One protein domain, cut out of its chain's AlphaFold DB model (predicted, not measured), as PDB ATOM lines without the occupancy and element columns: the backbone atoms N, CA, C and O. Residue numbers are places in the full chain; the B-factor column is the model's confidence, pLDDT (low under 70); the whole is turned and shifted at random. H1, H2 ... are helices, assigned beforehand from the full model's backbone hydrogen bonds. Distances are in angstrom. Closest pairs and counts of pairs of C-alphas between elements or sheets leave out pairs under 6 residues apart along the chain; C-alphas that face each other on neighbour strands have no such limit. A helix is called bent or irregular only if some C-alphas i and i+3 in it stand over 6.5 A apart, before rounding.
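Overview. This is residues 309 to 402 of the 559 residues of an uncharacterized protein of Aphanomyces astaci (UniProt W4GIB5). Helices H4, H5 and H6 fold back and forth in two successive hairpins with H5 in the middle, and short H3 bridges H4 and H6, packing on the beginning of H4 with Asn 346 and on H6 near Val 389. H2 packs across the end where H4 begins and H5 ends, and short H1 sits at the rim near H5. The printed part has 94 residues with six named helices, H1 to H6 in order, and no named strand, an all helix class. It is compact, with a radius of gyration of the C-alphas of 12.6 A, and a rounded outline of 35 by 27 by 23 A.

Along the chain. Find C-alpha 309 at (24.539, 36.944, 12.300), where H1 begins; it runs to residue 314. H2 holds residues 320 to 333 and spans 20.0 A. H3 is short, residues 340 to 346. Look next at C-alpha 353, at (30.103, 7.824, 10.473), where H4 begins; it runs to residue 366, over 20.6 A. H5, residues 371 to 383, spans 19.7 A and is irregular: C-alphas 372 and 375 are 7.0 A apart. H6, residues 386 to 402, spans 22.5 A and ends at C-alpha 402, (10.496, 5.888, 9.255). It has a kink of 26 degrees near residue 396, and is neither bent nor irregular, but only just: C-alphas 399 and 402 are 6.3 A apart.

Arrangement. Start at the hub, H4 and H5, which touch three helices each. They form a helical hairpin at a shallow tilt of 24 degrees; their closest C-alphas, of Leu 365 and Arg 371, are 4.5 A apart. H5 and H6 form a second one at a steep tilt of 41 degrees, closest at C-alphas Arg 380 and Asp 388, 5.5 A. H3 touches H6, closest at C-alphas Cys 341 and Val 389, 6.2 A. H3 also touches H4, about perpendicular at 75 degrees, closest at C-alphas Asn 346 and Pro 353, 4.5 A. H2 touches H5, closest at C-alphas Leu 327 and Ala 382, 5.5 A. H2 touches H4 with residues 328 to 332 alone, closest at C-alphas Tyr 328 and Ser 354, 4.7 A. H1 is close to H5 but not clearly touching, closest at C-alphas Lys 314 and Tyr 379, 7.4 A. H4 and H6 are apart. In H1, H2 and H3 every O i to N i+4 pair is within hydrogen-bond range; in H4 it is 9 of 10, in H5 7 of 9, in H6 9 of 13.

Size, cuts and confidence. The two C-alphas farthest apart, of Ala 309 and Arg 336, are 35.9 A apart. The printed part has no cut and no long link. Mean pLDDT of the printed part is 89.6; look for values under 70 at residues 349 to 350 and 399 to 402.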
ATOM      1  N   ALA A 309      24.190  36.574  10.925       94.62
ATOM      2  CA  ALA A 309      24.539  36.944  12.300       94.62
ATOM      3  C   ALA A 309      23.917  36.014  13.355       94.62
ATOM      4  O   ALA A 309      24.512  35.776  14.405       94.62
ATOM      5  N   PHE A 310      22.718  35.481  13.101       93.88
ATOM      6  CA  PHE A 310      22.073  34.559  14.031       93.88
ATOM      7  C   PHE A 310      22.747  33.186  13.992       93.88
ATOM      8  O   PHE A 310      23.074  32.632  15.045       93.88
ATOM      9  N   CYS A 311      22.969  32.657  12.790       94.06
ATOM     10  CA  CYS A 311      23.540  31.337  12.568       94.06
ATOM     11  C   CYS A 311      25.003  31.291  13.026       94.06
ATOM     12  O   CYS A 311      25.340  30.480  13.888       94.06
ATOM     13  N   SER A 312      25.847  32.221  12.568       93.56
ATOM     14  CA  SER A 312      27.258  32.320  12.981       93.56
ATOM     15  C   SER A 312      27.438  32.446  14.498       93.56
ATOM     16  O   SER A 312      28.302  31.781  15.072       93.56
ATOM     17  N   ASN A 313      26.575  33.200  15.191       95.88
ATOM     18  CA  ASN A 313      26.626  33.325  16.647       95.88
ATOM     19  C   ASN A 313      26.387  31.984  17.372       95.88
ATOM     20  O   ASN A 313      26.962  31.755  18.436       95.88
ATOM     21  N   LYS A 314      25.604  31.051  16.801       94.94
ATOM     22  CA  LYS A 314      25.465  29.689  17.367       94.94
ATOM     23  C   LYS A 314      26.789  28.932  17.365       94.94
ATOM     24  O   LYS A 314      27.036  28.151  18.276       94.94
ATOM     25  N   PHE A 315      27.655  29.213  16.400       95.50
ATOM     26  CA  PHE A 315      28.986  28.626  16.279       95.50
ATOM     27  C   PHE A 315      30.080  29.494  16.912       95.50
ATOM     28  O   PHE A 315      31.251  29.330  16.593       95.50
ATOM     29  N   SER A 316      29.732  30.430  17.804       95.06
ATOM     30  CA  SER A 316      30.691  31.382  18.393       95.06
ATOM     31  C   SER A 316      31.488  32.167  17.337       95.06
ATOM     32  O   SER A 316      32.655  32.493  17.544       95.06
ATOM     33  N   ASN A 317      30.854  32.462  16.197       92.44
ATOM     34  CA  ASN A 317      31.450  33.086  15.011       92.44
ATOM     35  C   ASN A 317      32.586  32.274  14.356       92.44
ATOM     36  O   ASN A 317      33.358  32.824  13.570       92.44
ATOM     37  N   ALA A 318      32.696  30.975  14.653       93.00
ATOM     38  CA  ALA A 318      33.572  30.072  13.915       93.00
ATOM     39  C   ALA A 318      33.043  29.841  12.491       93.00
ATOM     40  O   ALA A 318      31.837  29.900  12.237       93.00
ATOM     41  N   ASN A 319      33.951  29.537  11.561       94.25
ATOM     42  CA  ASN A 319      33.571  29.134  10.213       94.25
ATOM     43  C   ASN A 319      32.851  27.776  10.272       94.25
ATOM     44  O   ASN A 319      33.418  26.784  10.733       94.25
ATOM     45  N   VAL A 320      31.606  27.726   9.799       95.75
ATOM     46  CA  VAL A 320      30.757  26.535   9.949       95.75
ATOM     47  C   VAL A 320      31.304  25.351   9.155       95.75
ATOM     48  O   VAL A 320      31.226  24.222   9.626       95.75
ATOM     49  N   SER A 321      31.940  25.591   8.007       96.56
ATOM     50  CA  SER A 321      32.598  24.534   7.233       96.56
ATOM     51  C   SER A 321      33.745  23.883   8.014       96.56
ATOM     52  O   SER A 321      33.879  22.662   7.995       96.56
ATOM     53  N   GLN A 322      34.537  24.667   8.755       96.31
ATOM     54  CA  GLN A 322      35.587  24.129   9.633       96.31
ATOM     55  C   GLN A 322      35.004  23.306  10.787       96.31
ATOM     56  O   GLN A 322      35.532  22.242  11.101       96.31
ATOM     57  N   VAL A 323      33.896  23.760  11.383       97.75
ATOM     58  CA  VAL A 323      33.187  23.001  12.426       97.75
ATOM     59  C   VAL A 323      32.676  21.666  11.879       97.75
ATOM     60  O   VAL A 323      32.813  20.648  12.549       97.75
ATOM     61  N   THR A 324      32.130  21.641  10.660       98.25
ATOM     62  CA  THR A 324      31.660  20.404  10.016       98.25
ATOM     63  C   THR A 324      32.802  19.421   9.744       98.25
ATOM     64  O   THR A 324      32.641  18.228   9.987       98.25
ATOM     65  N   TRP A 325      33.970  19.893   9.293       97.94
ATOM     66  CA  TRP A 325      35.137  19.022   9.110       97.94
ATOM     67  C   TRP A 325      35.642  18.437  10.433       97.94
ATOM     68  O   TRP A 325      35.835  17.228  10.521       97.94
ATOM     69  N   ALA A 326      35.753  19.260  11.479       97.81
ATOM     70  CA  ALA A 326      36.120  18.785  12.813       97.81
ATOM     71  C   ALA A 326      35.084  17.797  13.381       97.81
ATOM     72  O   ALA A 326      35.439  16.829  14.051       97.81
ATOM     73  N   LEU A 327      33.796  18.009  13.083       97.75
ATOM     74  CA  LEU A 327      32.744  17.055  13.415       97.75
ATOM     75  C   LEU A 327      33.004  15.705  12.735       97.75
ATOM     76  O   LEU A 327      32.978  14.688  13.420       97.75
ATOM     77  N   TYR A 328      33.298  15.674  11.434       97.38
ATOM     78  CA  TYR A 328      33.603  14.423  10.732       97.38
ATOM     79  C   TYR A 328      34.784  13.666  11.338       97.38
ATOM     80  O   TYR A 328      34.657  12.467  11.576       97.38
ATOM     81  N   GLU A 329      35.881  14.358  11.645       96.81
ATOM     82  CA  GLU A 329      37.039  13.762  12.325       96.81
ATOM     83  C   GLU A 329      36.635  13.166  13.682       96.81
ATOM     84  O   GLU A 329      36.896  11.995  13.951       96.81
ATOM     85  N   SER A 330      35.893  13.924  14.497       96.50
ATOM     86  CA  SER A 330      35.452  13.463  15.820       96.50
ATOM     87  C   SER A 330      34.512  12.251  15.772       96.50
ATOM     88  O   SER A 330      34.533  11.422  16.682       96.50
ATOM     89  N   LEU A 331      33.682  12.144  14.729       94.94
ATOM     90  CA  LEU A 331      32.763  11.023  14.551       94.94
ATOM     91  C   LEU A 331      33.510   9.757  14.117       94.94
ATOM     92  O   LEU A 331      33.187   8.680  14.609       94.94
ATOM     93  N   ASP A 332      34.498   9.882  13.228       94.56
ATOM     94  CA  ASP A 332      35.305   8.752  12.751       94.56
ATOM     95  C   ASP A 332      36.259   8.221  13.841       94.56
ATOM     96  O   ASP A 332      36.516   7.019  13.902       94.56
ATOM     97  N   GLU A 333      36.773   9.089  14.722       95.12
ATOM     98  CA  GLU A 333      37.656   8.703  15.837       95.12
ATOM     99  C   GLU A 333      36.911   8.100  17.041       95.12
ATOM    100  O   GLU A 333      37.517   7.428  17.883       95.12
ATOM    101  N   ALA A 334      35.601   8.337  17.157       94.25
ATOM    102  CA  ALA A 334      34.816   7.900  18.303       94.25
ATOM    103  C   ALA A 334      34.700   6.368  18.364       94.25
ATOM    104  O   ALA A 334      34.103   5.717  17.506       94.25
ATOM    105  N   ALA A 335      35.204   5.773  19.448       92.69
ATOM    106  CA  ALA A 335      34.968   4.363  19.729       92.69
ATOM    107  C   ALA A 335      33.480   4.118  20.029       92.69
ATOM    108  O   ALA A 335      32.837   4.927  20.706       92.69
ATOM    109  N   ARG A 336      32.945   2.973  19.594       91.25
ATOM    110  CA  ARG A 336      31.554   2.583  19.869       91.25
ATOM    111  C   ARG A 336      31.237   2.701  21.366       91.25
ATOM    112  O   ARG A 336      31.967   2.154  22.193       91.25
ATOM    113  N   GLY A 337      30.150   3.388  21.713       91.56
ATOM    114  CA  GLY A 337      29.719   3.615  23.097       91.56
ATOM    115  C   GLY A 337      30.378   4.807  23.802       91.56
ATOM    116  O   GLY A 337      29.990   5.121  24.926       91.56
ATOM    117  N   SER A 338      31.354   5.481  23.179       92.88
ATOM    118  CA  SER A 338      32.003   6.675  23.754       92.88
ATOM    119  C   SER A 338      31.244   7.976  23.478       92.88
ATOM    120  O   SER A 338      31.343   8.924  24.255       92.88
ATOM    121  N   ASN A 339      30.463   8.020  22.395       92.00
ATOM    122  CA  ASN A 339      29.664   9.169  21.994       92.00
ATOM    123  C   ASN A 339      28.358   8.676  21.359       92.00
ATOM    124  O   ASN A 339      28.363   8.086  20.281       92.00
ATOM    125  N   THR A 340      27.227   8.943  22.015       93.56
ATOM    126  CA  THR A 340      25.912   8.473  21.553       93.56
ATOM    127  C   THR A 340      25.524   9.050  20.192       93.56
ATOM    128  O   THR A 340      24.894   8.362  19.397       93.56
ATOM    129  N   CYS A 341      25.914  10.290  19.884       92.81
ATOM    130  CA  CYS A 341      25.663  10.875  18.570       92.81
ATOM    131  C   CYS A 341      26.482  10.191  17.477       92.81
ATOM    132  O   CYS A 341      25.942   9.906  16.411       92.81
ATOM    133  N   ALA A 342      27.749   9.877  17.751       91.50
ATOM    134  CA  ALA A 342      28.582   9.109  16.833       91.50
ATOM    135  C   ALA A 342      28.005   7.710  16.593       91.50
ATOM    136  O   ALA A 342      27.898   7.290  15.444       91.50
ATOM    137  N   ASP A 343      27.540   7.035  17.647       90.75
ATOM    138  CA  ASP A 343      26.890   5.728  17.531       90.75
ATOM    139  C   ASP A 343      25.625   5.788  16.658       90.75
ATOM    140  O   ASP A 343      25.459   4.945  15.776       90.75
ATOM    141  N   MET A 344      24.769   6.803  16.852       89.38
ATOM    142  CA  MET A 344      23.558   7.008  16.041       89.38
ATOM    143  C   MET A 344      23.873   7.212  14.556       89.38
ATOM    144  O   MET A 344      23.180   6.657  13.705       89.38
ATOM    145  N   ILE A 345      24.897   8.007  14.239       87.94
ATOM    146  CA  ILE A 345      25.312   8.243  12.852       87.94
ATOM    147  C   ILE A 345      25.971   6.993  12.259       87.94
ATOM    148  O   ILE A 345      25.694   6.645  11.114       87.94
ATOM    149  N   ASN A 346      26.785   6.276  13.035       84.62
ATOM    150  CA  ASN A 346      27.375   5.005  12.617       84.62
ATOM    151  C   ASN A 346      26.301   3.959  12.271       84.62
ATOM    152  O   ASN A 346      26.457   3.188  11.328       84.62
ATOM    153  N   ASP A 347      25.181   3.962  12.999       84.38
ATOM    154  CA  ASP A 347      24.052   3.046  12.782       84.38
ATOM    155  C   ASP A 347      23.275   3.307  11.485       84.38
ATOM    156  O   ASP A 347      22.392   2.522  11.138       84.38
ATOM    157  N   LEU A 348      23.591   4.381  10.751       78.62
ATOM    158  CA  LEU A 348      23.082   4.588   9.395       78.62
ATOM    159  C   LEU A 348      23.709   3.606   8.391       78.62
ATOM    160  O   LEU A 348      23.064   3.258   7.407       78.62
ATOM    161  N   GLY A 349      24.925   3.112   8.662       69.00
ATOM    162  CA  GLY A 349      25.497   1.947   7.979       69.00
ATOM    163  C   GLY A 349      25.973   2.161   6.537       69.00
ATOM    164  O   GLY A 349      26.069   1.183   5.799       69.00
ATOM    165  N   VAL A 350      26.279   3.398   6.126       64.69
ATOM    166  CA  VAL A 350      26.751   3.716   4.756       64.69
ATOM    167  C   VAL A 350      28.287   3.663   4.637       64.69
ATOM    168  O   VAL A 350      28.844   3.720   3.546       64.69
ATOM    169  N   GLY A 351      28.993   3.505   5.757       77.19
ATOM    170  CA  GLY A 351      30.452   3.517   5.842       77.19
ATOM    171  C   GLY A 351      30.892   4.047   7.208       77.19
ATOM    172  O   GLY A 351      30.122   3.937   8.167       77.19
ATOM    173  N   PRO A 352      32.086   4.655   7.314       87.62
ATOM    174  CA  PRO A 352      32.437   5.495   8.453       87.62
ATOM    175  C   PRO A 352      31.315   6.498   8.791       87.62
ATOM    176  O   PRO A 352      30.605   6.959   7.887       87.62
ATOM    177  N   PRO A 353      31.143   6.881  10.066       90.38
ATOM    178  CA  PRO A 353      30.103   7.824  10.473       90.38
ATOM    179  C   PRO A 353      30.098   9.126   9.660       90.38
ATOM    180  O   PRO A 353      29.037   9.617   9.268       90.38
ATOM    181  N   SER A 354      31.273   9.672   9.343       93.69
ATOM    182  CA  SER A 354      31.364  10.879   8.520       93.69
ATOM    183  C   SER A 354      30.860  10.687   7.087       93.69
ATOM    184  O   SER A 354      30.296  11.626   6.533       93.69
ATOM    185  N   ASP A 355      30.988   9.496   6.492       90.88
ATOM    186  CA  ASP A 355      30.440   9.194   5.160       90.88
ATOM    187  C   ASP A 355      28.924   9.189   5.185       90.88
ATOM    188  O   ASP A 355      28.291   9.862   4.372       90.88
ATOM    189  N   SER A 356      28.354   8.523   6.189       87.88
ATOM    190  CA  SER A 356      26.906   8.500   6.385       87.88
ATOM    191  C   SER A 356      26.351   9.918   6.553       87.88
ATOM    192  O   SER A 356      25.349  10.273   5.937       87.88
ATOM    193  N   LEU A 357      27.025  10.768   7.335       91.75
ATOM    194  CA  LEU A 357      26.594  12.151   7.541       91.75
ATOM    195  C   LEU A 357      26.859  13.059   6.324       91.75
ATOM    196  O   LEU A 357      26.096  13.992   6.080       91.75
ATOM    197  N   ARG A 358      27.916  12.809   5.548       93.06
ATOM    198  CA  ARG A 358      28.222  13.546   4.310       93.06
ATOM    199  C   ARG A 358      27.193  13.279   3.218       93.06
ATOM    200  O   ARG A 358      26.714  14.237   2.608       93.06
ATOM    201  N   SER A 359      26.831  12.012   3.030       88.25
ATOM    202  CA  SER A 359      25.713  11.588   2.181       88.25
ATOM    203  C   SER A 359      24.398  12.210   2.667       88.25
ATOM    204  O   SER A 359      23.655  12.819   1.885       88.25
ATOM    205  N   LEU A 360      24.168  12.180   3.993       87.06
ATOM    206  CA  LEU A 360      23.008  12.812   4.622       87.06
ATOM    207  C   LEU A 360      22.894  14.288   4.228       87.06
ATOM    208  O   LEU A 360      21.882  14.752   3.708       87.06
ATOM    209  N   PHE A 361      23.954  15.056   4.434       92.81
ATOM    210  CA  PHE A 361      23.917  16.474   4.114       92.81
ATOM    211  C   PHE A 361      23.800  16.747   2.613       92.81
ATOM    212  O   PHE A 361      23.065  17.662   2.245       92.81
ATOM    213  N   GLY A 362      24.425  15.947   1.745       89.50
ATOM    214  CA  GLY A 362      24.319  16.124   0.294       89.50
ATOM    215  C   GLY A 362      22.902  15.923  -0.247       89.50
ATOM    216  O   GLY A 362      22.421  16.731  -1.040       89.50
ATOM    217  N   THR A 363      22.169  14.918   0.227       83.19
ATOM    218  CA  THR A 363      20.755  14.740  -0.153       83.19
ATOM    219  C   THR A 363      19.852  15.780   0.512       83.19
ATOM    220  O   THR A 363      18.940  16.302  -0.129       83.19
ATOM    221  N   MET A 364      20.102  16.152   1.776       85.69
ATOM    222  CA  MET A 364      19.348  17.235   2.424       85.69
ATOM    223  C   MET A 364      19.502  18.548   1.657       85.69
ATOM    224  O   MET A 364      18.518  19.267   1.502       85.69
ATOM    225  N   LEU A 365      20.703  18.833   1.142       88.25
ATOM    226  CA  LEU A 365      21.023  20.037   0.377       88.25
ATOM    227  C   LEU A 365      20.164  20.176  -0.888       88.25
ATOM    228  O   LEU A 365      19.794  21.292  -1.257       88.25
ATOM    229  N   GLN A 366      19.801  19.056  -1.518       81.75
ATOM    230  CA  GLN A 366      18.929  19.026  -2.696       81.75
ATOM    231  C   GLN A 366      17.480  19.422  -2.367       81.75
ATOM    232  O   GLN A 366      16.753  19.895  -3.240       81.75
ATOM    233  N   SER A 367      17.048  19.272  -1.112       81.19
ATOM    234  CA  SER A 367      15.694  19.606  -0.676       81.19
ATOM    235  C   SER A 367      15.609  21.009  -0.087       81.19
ATOM    236  O   SER A 367      16.276  21.336   0.893       81.19
ATOM    237  N   MET A 368      14.676  21.816  -0.597       77.44
ATOM    238  CA  MET A 368      14.383  23.134  -0.024       77.44
ATOM    239  C   MET A 368      13.934  23.077   1.435       77.44
ATOM    240  O   MET A 368      14.258  23.985   2.193       77.44
ATOM    241  N   ALA A 369      13.203  22.029   1.816       77.88
ATOM    242  CA  ALA A 369      12.692  21.869   3.171       77.88
ATOM    243  C   ALA A 369      13.771  21.340   4.122       77.88
ATOM    244  O   ALA A 369      13.884  21.817   5.246       77.88
ATOM    245  N   PHE A 370      14.573  20.362   3.684       81.69
ATOM    246  CA  PHE A 370      15.506  19.696   4.593       81.69
ATOM    247  C   PHE A 370      16.852  20.399   4.730       81.69
ATOM    248  O   PHE A 370      17.450  20.328   5.803       81.69
ATOM    249  N   ARG A 371      17.319  21.125   3.706       85.62
ATOM    250  CA  ARG A 371      18.614  21.820   3.769       85.62
ATOM    251  C   ARG A 371      18.712  22.807   4.930       85.62
ATOM    252  O   ARG A 371      19.786  22.989   5.492       85.62
ATOM    253  N   GLU A 372      17.590  23.395   5.345       86.88
ATOM    254  CA  GLU A 372      17.538  24.339   6.469       86.88
ATOM    255  C   GLU A 372      17.901  23.686   7.819       86.88
ATOM    256  O   GLU A 372      18.369  24.376   8.724       86.88
ATOM    257  N   PHE A 373      17.783  22.359   7.950       90.38
ATOM    258  CA  PHE A 373      18.191  21.640   9.161       90.38
ATOM    259  C   PHE A 373      19.695  21.362   9.235       90.38
ATOM    260  O   PHE A 373      20.182  21.061  10.324       90.38
ATOM    261  N   ILE A 374      20.448  21.471   8.133       94.56
ATOM    262  CA  ILE A 374      21.871  21.095   8.103       94.56
ATOM    263  C   ILE A 374      22.682  21.853   9.172       94.56
ATOM    264  O   ILE A 374      23.332  21.187   9.979       94.56
ATOM    265  N   PRO A 375      22.622  23.199   9.292       96.00
ATOM    266  CA  PRO A 375      23.405  23.898  10.312       96.00
ATOM    267  C   PRO A 375      22.973  23.523  11.735       96.00
ATOM    268  O   PRO A 375      23.806  23.407  12.631       96.00
ATOM    269  N   ALA A 376      21.676  23.281  11.956       95.00
ATOM    270  CA  ALA A 376      21.175  22.844  13.255       95.00
ATOM    271  C   ALA A 376      21.699  21.449  13.628       95.00
ATOM    272  O   ALA A 376      22.077  21.232  14.779       95.00
ATOM    273  N   LEU A 377      21.766  20.522  12.669       95.88
ATOM    274  CA  LEU A 377      22.352  19.198  12.875       95.88
ATOM    275  C   LEU A 377      23.852  19.294  13.151       95.88
ATOM    276  O   LEU A 377      24.294  18.714  14.136       95.88
ATOM    277  N   VAL A 378      24.615  20.075  12.374       97.62
ATOM    278  CA  VAL A 378      26.052  20.302  12.632       97.62
ATOM    279  C   VAL A 378      26.268  20.832  14.052       97.62
ATOM    280  O   VAL A 378      27.058  20.269  14.806       97.62
ATOM    281  N   TYR A 379      25.522  21.868  14.452       96.69
ATOM    282  CA  TYR A 379      25.614  22.461  15.789       96.69
ATOM    283  C   TYR A 379      25.357  21.439  16.905       96.69
ATOM    284  O   TYR A 379      26.094  21.379  17.891       96.69
ATOM    285  N   ARG A 380      24.303  20.631  16.757       96.81
ATOM    286  CA  ARG A 380      23.890  19.658  17.774       96.81
ATOM    287  C   ARG A 380      24.805  18.443  17.826       96.81
ATOM    288  O   ARG A 380      25.135  18.003  18.921       96.81
ATOM    289  N   LEU A 381      25.239  17.932  16.677       96.56
ATOM    290  CA  LEU A 381      26.147  16.789  16.586       96.56
ATOM    291  C   LEU A 381      27.532  17.133  17.145       96.56
ATOM    292  O   LEU A 381      28.079  16.342  17.907       96.56
ATOM    293  N   ALA A 382      28.054  18.329  16.854       95.12
ATOM    294  CA  ALA A 382      29.347  18.780  17.379       95.12
ATOM    295  C   ALA A 382      29.340  18.965  18.906       95.12
ATOM    296  O   ALA A 382      30.366  18.800  19.560       95.12
ATOM    297  N   ARG A 383      28.184  19.309  19.487       94.50
ATOM    298  CA  ARG A 383      28.021  19.474  20.938       94.50
ATOM    299  C   ARG A 383      27.689  18.164  21.656       94.50
ATOM    300  O   ARG A 383      28.163  17.954  22.767       94.50
ATOM    301  N   CYS A 384      26.830  17.344  21.052       95.62
ATOM    302  CA  CYS A 384      26.275  16.096  21.576       95.62
ATOM    303  C   CYS A 384      25.866  16.143  23.067       95.62
ATOM    304  O   CYS A 384      26.179  15.246  23.850       95.62
ATOM    305  N   ALA A 385      25.163  17.197  23.499       95.19
ATOM    306  CA  ALA A 385      24.614  17.241  24.854       95.19
ATOM    307  C   ALA A 385      23.424  16.263  24.992       95.19
ATOM    308  O   ALA A 385      22.806  15.922  23.983       95.19
ATOM    309  N   PRO A 386      23.005  15.869  26.211       93.94
ATOM    310  CA  PRO A 386      21.868  14.957  26.392       93.94
ATOM    311  C   PRO A 386      20.590  15.389  25.650       93.94
ATOM    312  O   PRO A 386      19.951  14.580  24.993       93.94
ATOM    313  N   THR A 387      20.271  16.688  25.645       92.69
ATOM    314  CA  THR A 387      19.120  17.229  24.896       92.69
ATOM    315  C   THR A 387      19.299  17.212  23.375       92.69
ATOM    316  O   THR A 387      18.329  17.364  22.640       92.69
ATOM    317  N   ASP A 388      20.536  17.136  22.880       95.75
ATOM    318  CA  ASP A 388      20.808  16.990  21.446       95.75
ATOM    319  C   ASP A 388      20.554  15.568  20.988       95.75
ATOM    320  O   ASP A 388      19.993  15.390  19.911       95.75
ATOM    321  N   VAL A 389      20.911  14.586  21.820       94.25
ATOM    322  CA  VAL A 389      20.677  13.168  21.539       94.25
ATOM    323  C   VAL A 389      19.199  12.922  21.248       94.25
ATOM    324  O   VAL A 389      18.889  12.367  20.201       94.25
ATOM    325  N   ASP A 390      18.288  13.428  22.083       91.62
ATOM    326  CA  ASP A 390      16.839  13.260  21.881       91.62
ATOM    327  C   ASP A 390      16.348  13.860  20.551       91.62
ATOM    328  O   ASP A 390      15.535  13.268  19.833       91.62
ATOM    329  N   VAL A 391      16.854  15.047  20.195       91.81
ATOM    330  CA  VAL A 391      16.472  15.749  18.960       91.81
ATOM    331  C   VAL A 391      17.026  15.034  17.731       91.81
ATOM    332  O   VAL A 391      16.303  14.862  16.751       91.81
ATOM    333  N   ILE A 392      18.288  14.607  17.776       91.12
ATOM    334  CA  ILE A 392      18.939  13.879  16.683       91.12
ATOM    335  C   ILE A 392      18.282  12.513  16.504       91.12
ATOM    336  O   ILE A 392      17.962  12.153  15.377       91.12
ATOM    337  N   GLN A 393      18.007  11.791  17.592       89.00
ATOM    338  CA  GLN A 393      17.310  10.509  17.550       89.00
ATOM    339  C   GLN A 393      15.925  10.671  16.920       89.00
ATOM    340  O   GLN A 393      15.588   9.945  15.993       89.00
ATOM    341  N   THR A 394      15.162  11.690  17.332       88.12
ATOM    342  CA  THR A 394      13.862  12.001  16.716       88.12
ATOM    343  C   THR A 394      14.008  12.318  15.229       88.12
ATOM    344  O   THR A 394      13.210  11.849  14.420       88.12
ATOM    345  N   PHE A 395      15.025  13.098  14.847       85.25
ATOM    346  CA  PHE A 395      15.280  13.412  13.445       85.25
ATOM    347  C   PHE A 395      15.602  12.148  12.637       85.25
ATOM    348  O   PHE A 395      15.009  11.928  11.582       85.25
ATOM    349  N   VAL A 396      16.498  11.300  13.143       82.38
ATOM    350  CA  VAL A 396      16.889  10.038  12.510       82.38
ATOM    351  C   VAL A 396      15.694   9.097  12.413       82.38
ATOM    352  O   VAL A 396      15.403   8.592  11.334       82.38
ATOM    353  N   ASP A 397      14.939   8.898  13.485       79.94
ATOM    354  CA  ASP A 397      13.791   7.999  13.456       79.94
ATOM    355  C   ASP A 397      12.718   8.509  12.497       79.94
ATOM    356  O   ASP A 397      12.285   7.758  11.632       79.94
ATOM    357  N   LYS A 398      12.348   9.793  12.557       74.81
ATOM    358  CA  LYS A 398      11.272  10.339  11.718       74.81
ATOM    359  C   LYS A 398      11.663  10.528  10.264       74.81
ATOM    360  O   LYS A 398      10.903  10.154   9.375       74.81
ATOM    361  N   TYR A 399      12.819  11.123  10.004       67.94
ATOM    362  CA  TYR A 399      13.182  11.577   8.662       67.94
ATOM    363  C   TYR A 399      14.174  10.659   7.961       67.94
ATOM    364  O   TYR A 399      14.241  10.687   6.731       67.94
ATOM    365  N   VAL A 400      14.912   9.836   8.712       68.12
ATOM    366  CA  VAL A 400      15.880   8.899   8.135       68.12
ATOM    367  C   VAL A 400      15.303   7.486   8.043       68.12
ATOM    368  O   VAL A 400      15.248   6.930   6.949       68.12
ATOM    369  N   ARG A 401      14.800   6.930   9.151       67.56
ATOM    370  CA  ARG A 401      14.342   5.533   9.247       67.56
ATOM    371  C   ARG A 401      12.878   5.339   8.847       67.56
ATOM    372  O   ARG A 401      12.601   4.570   7.935       67.56
ATOM    373  N   GLU A 402      11.941   6.031   9.499       56.44
ATOM    374  CA  GLU A 402      10.496   5.888   9.255       56.44
ATOM    375  C   GLU A 402      10.100   6.416   7.876       56.44
ATOM    376  O   GLU A 402       9.328   5.777   7.164       56.44
TER     377      GLU A 402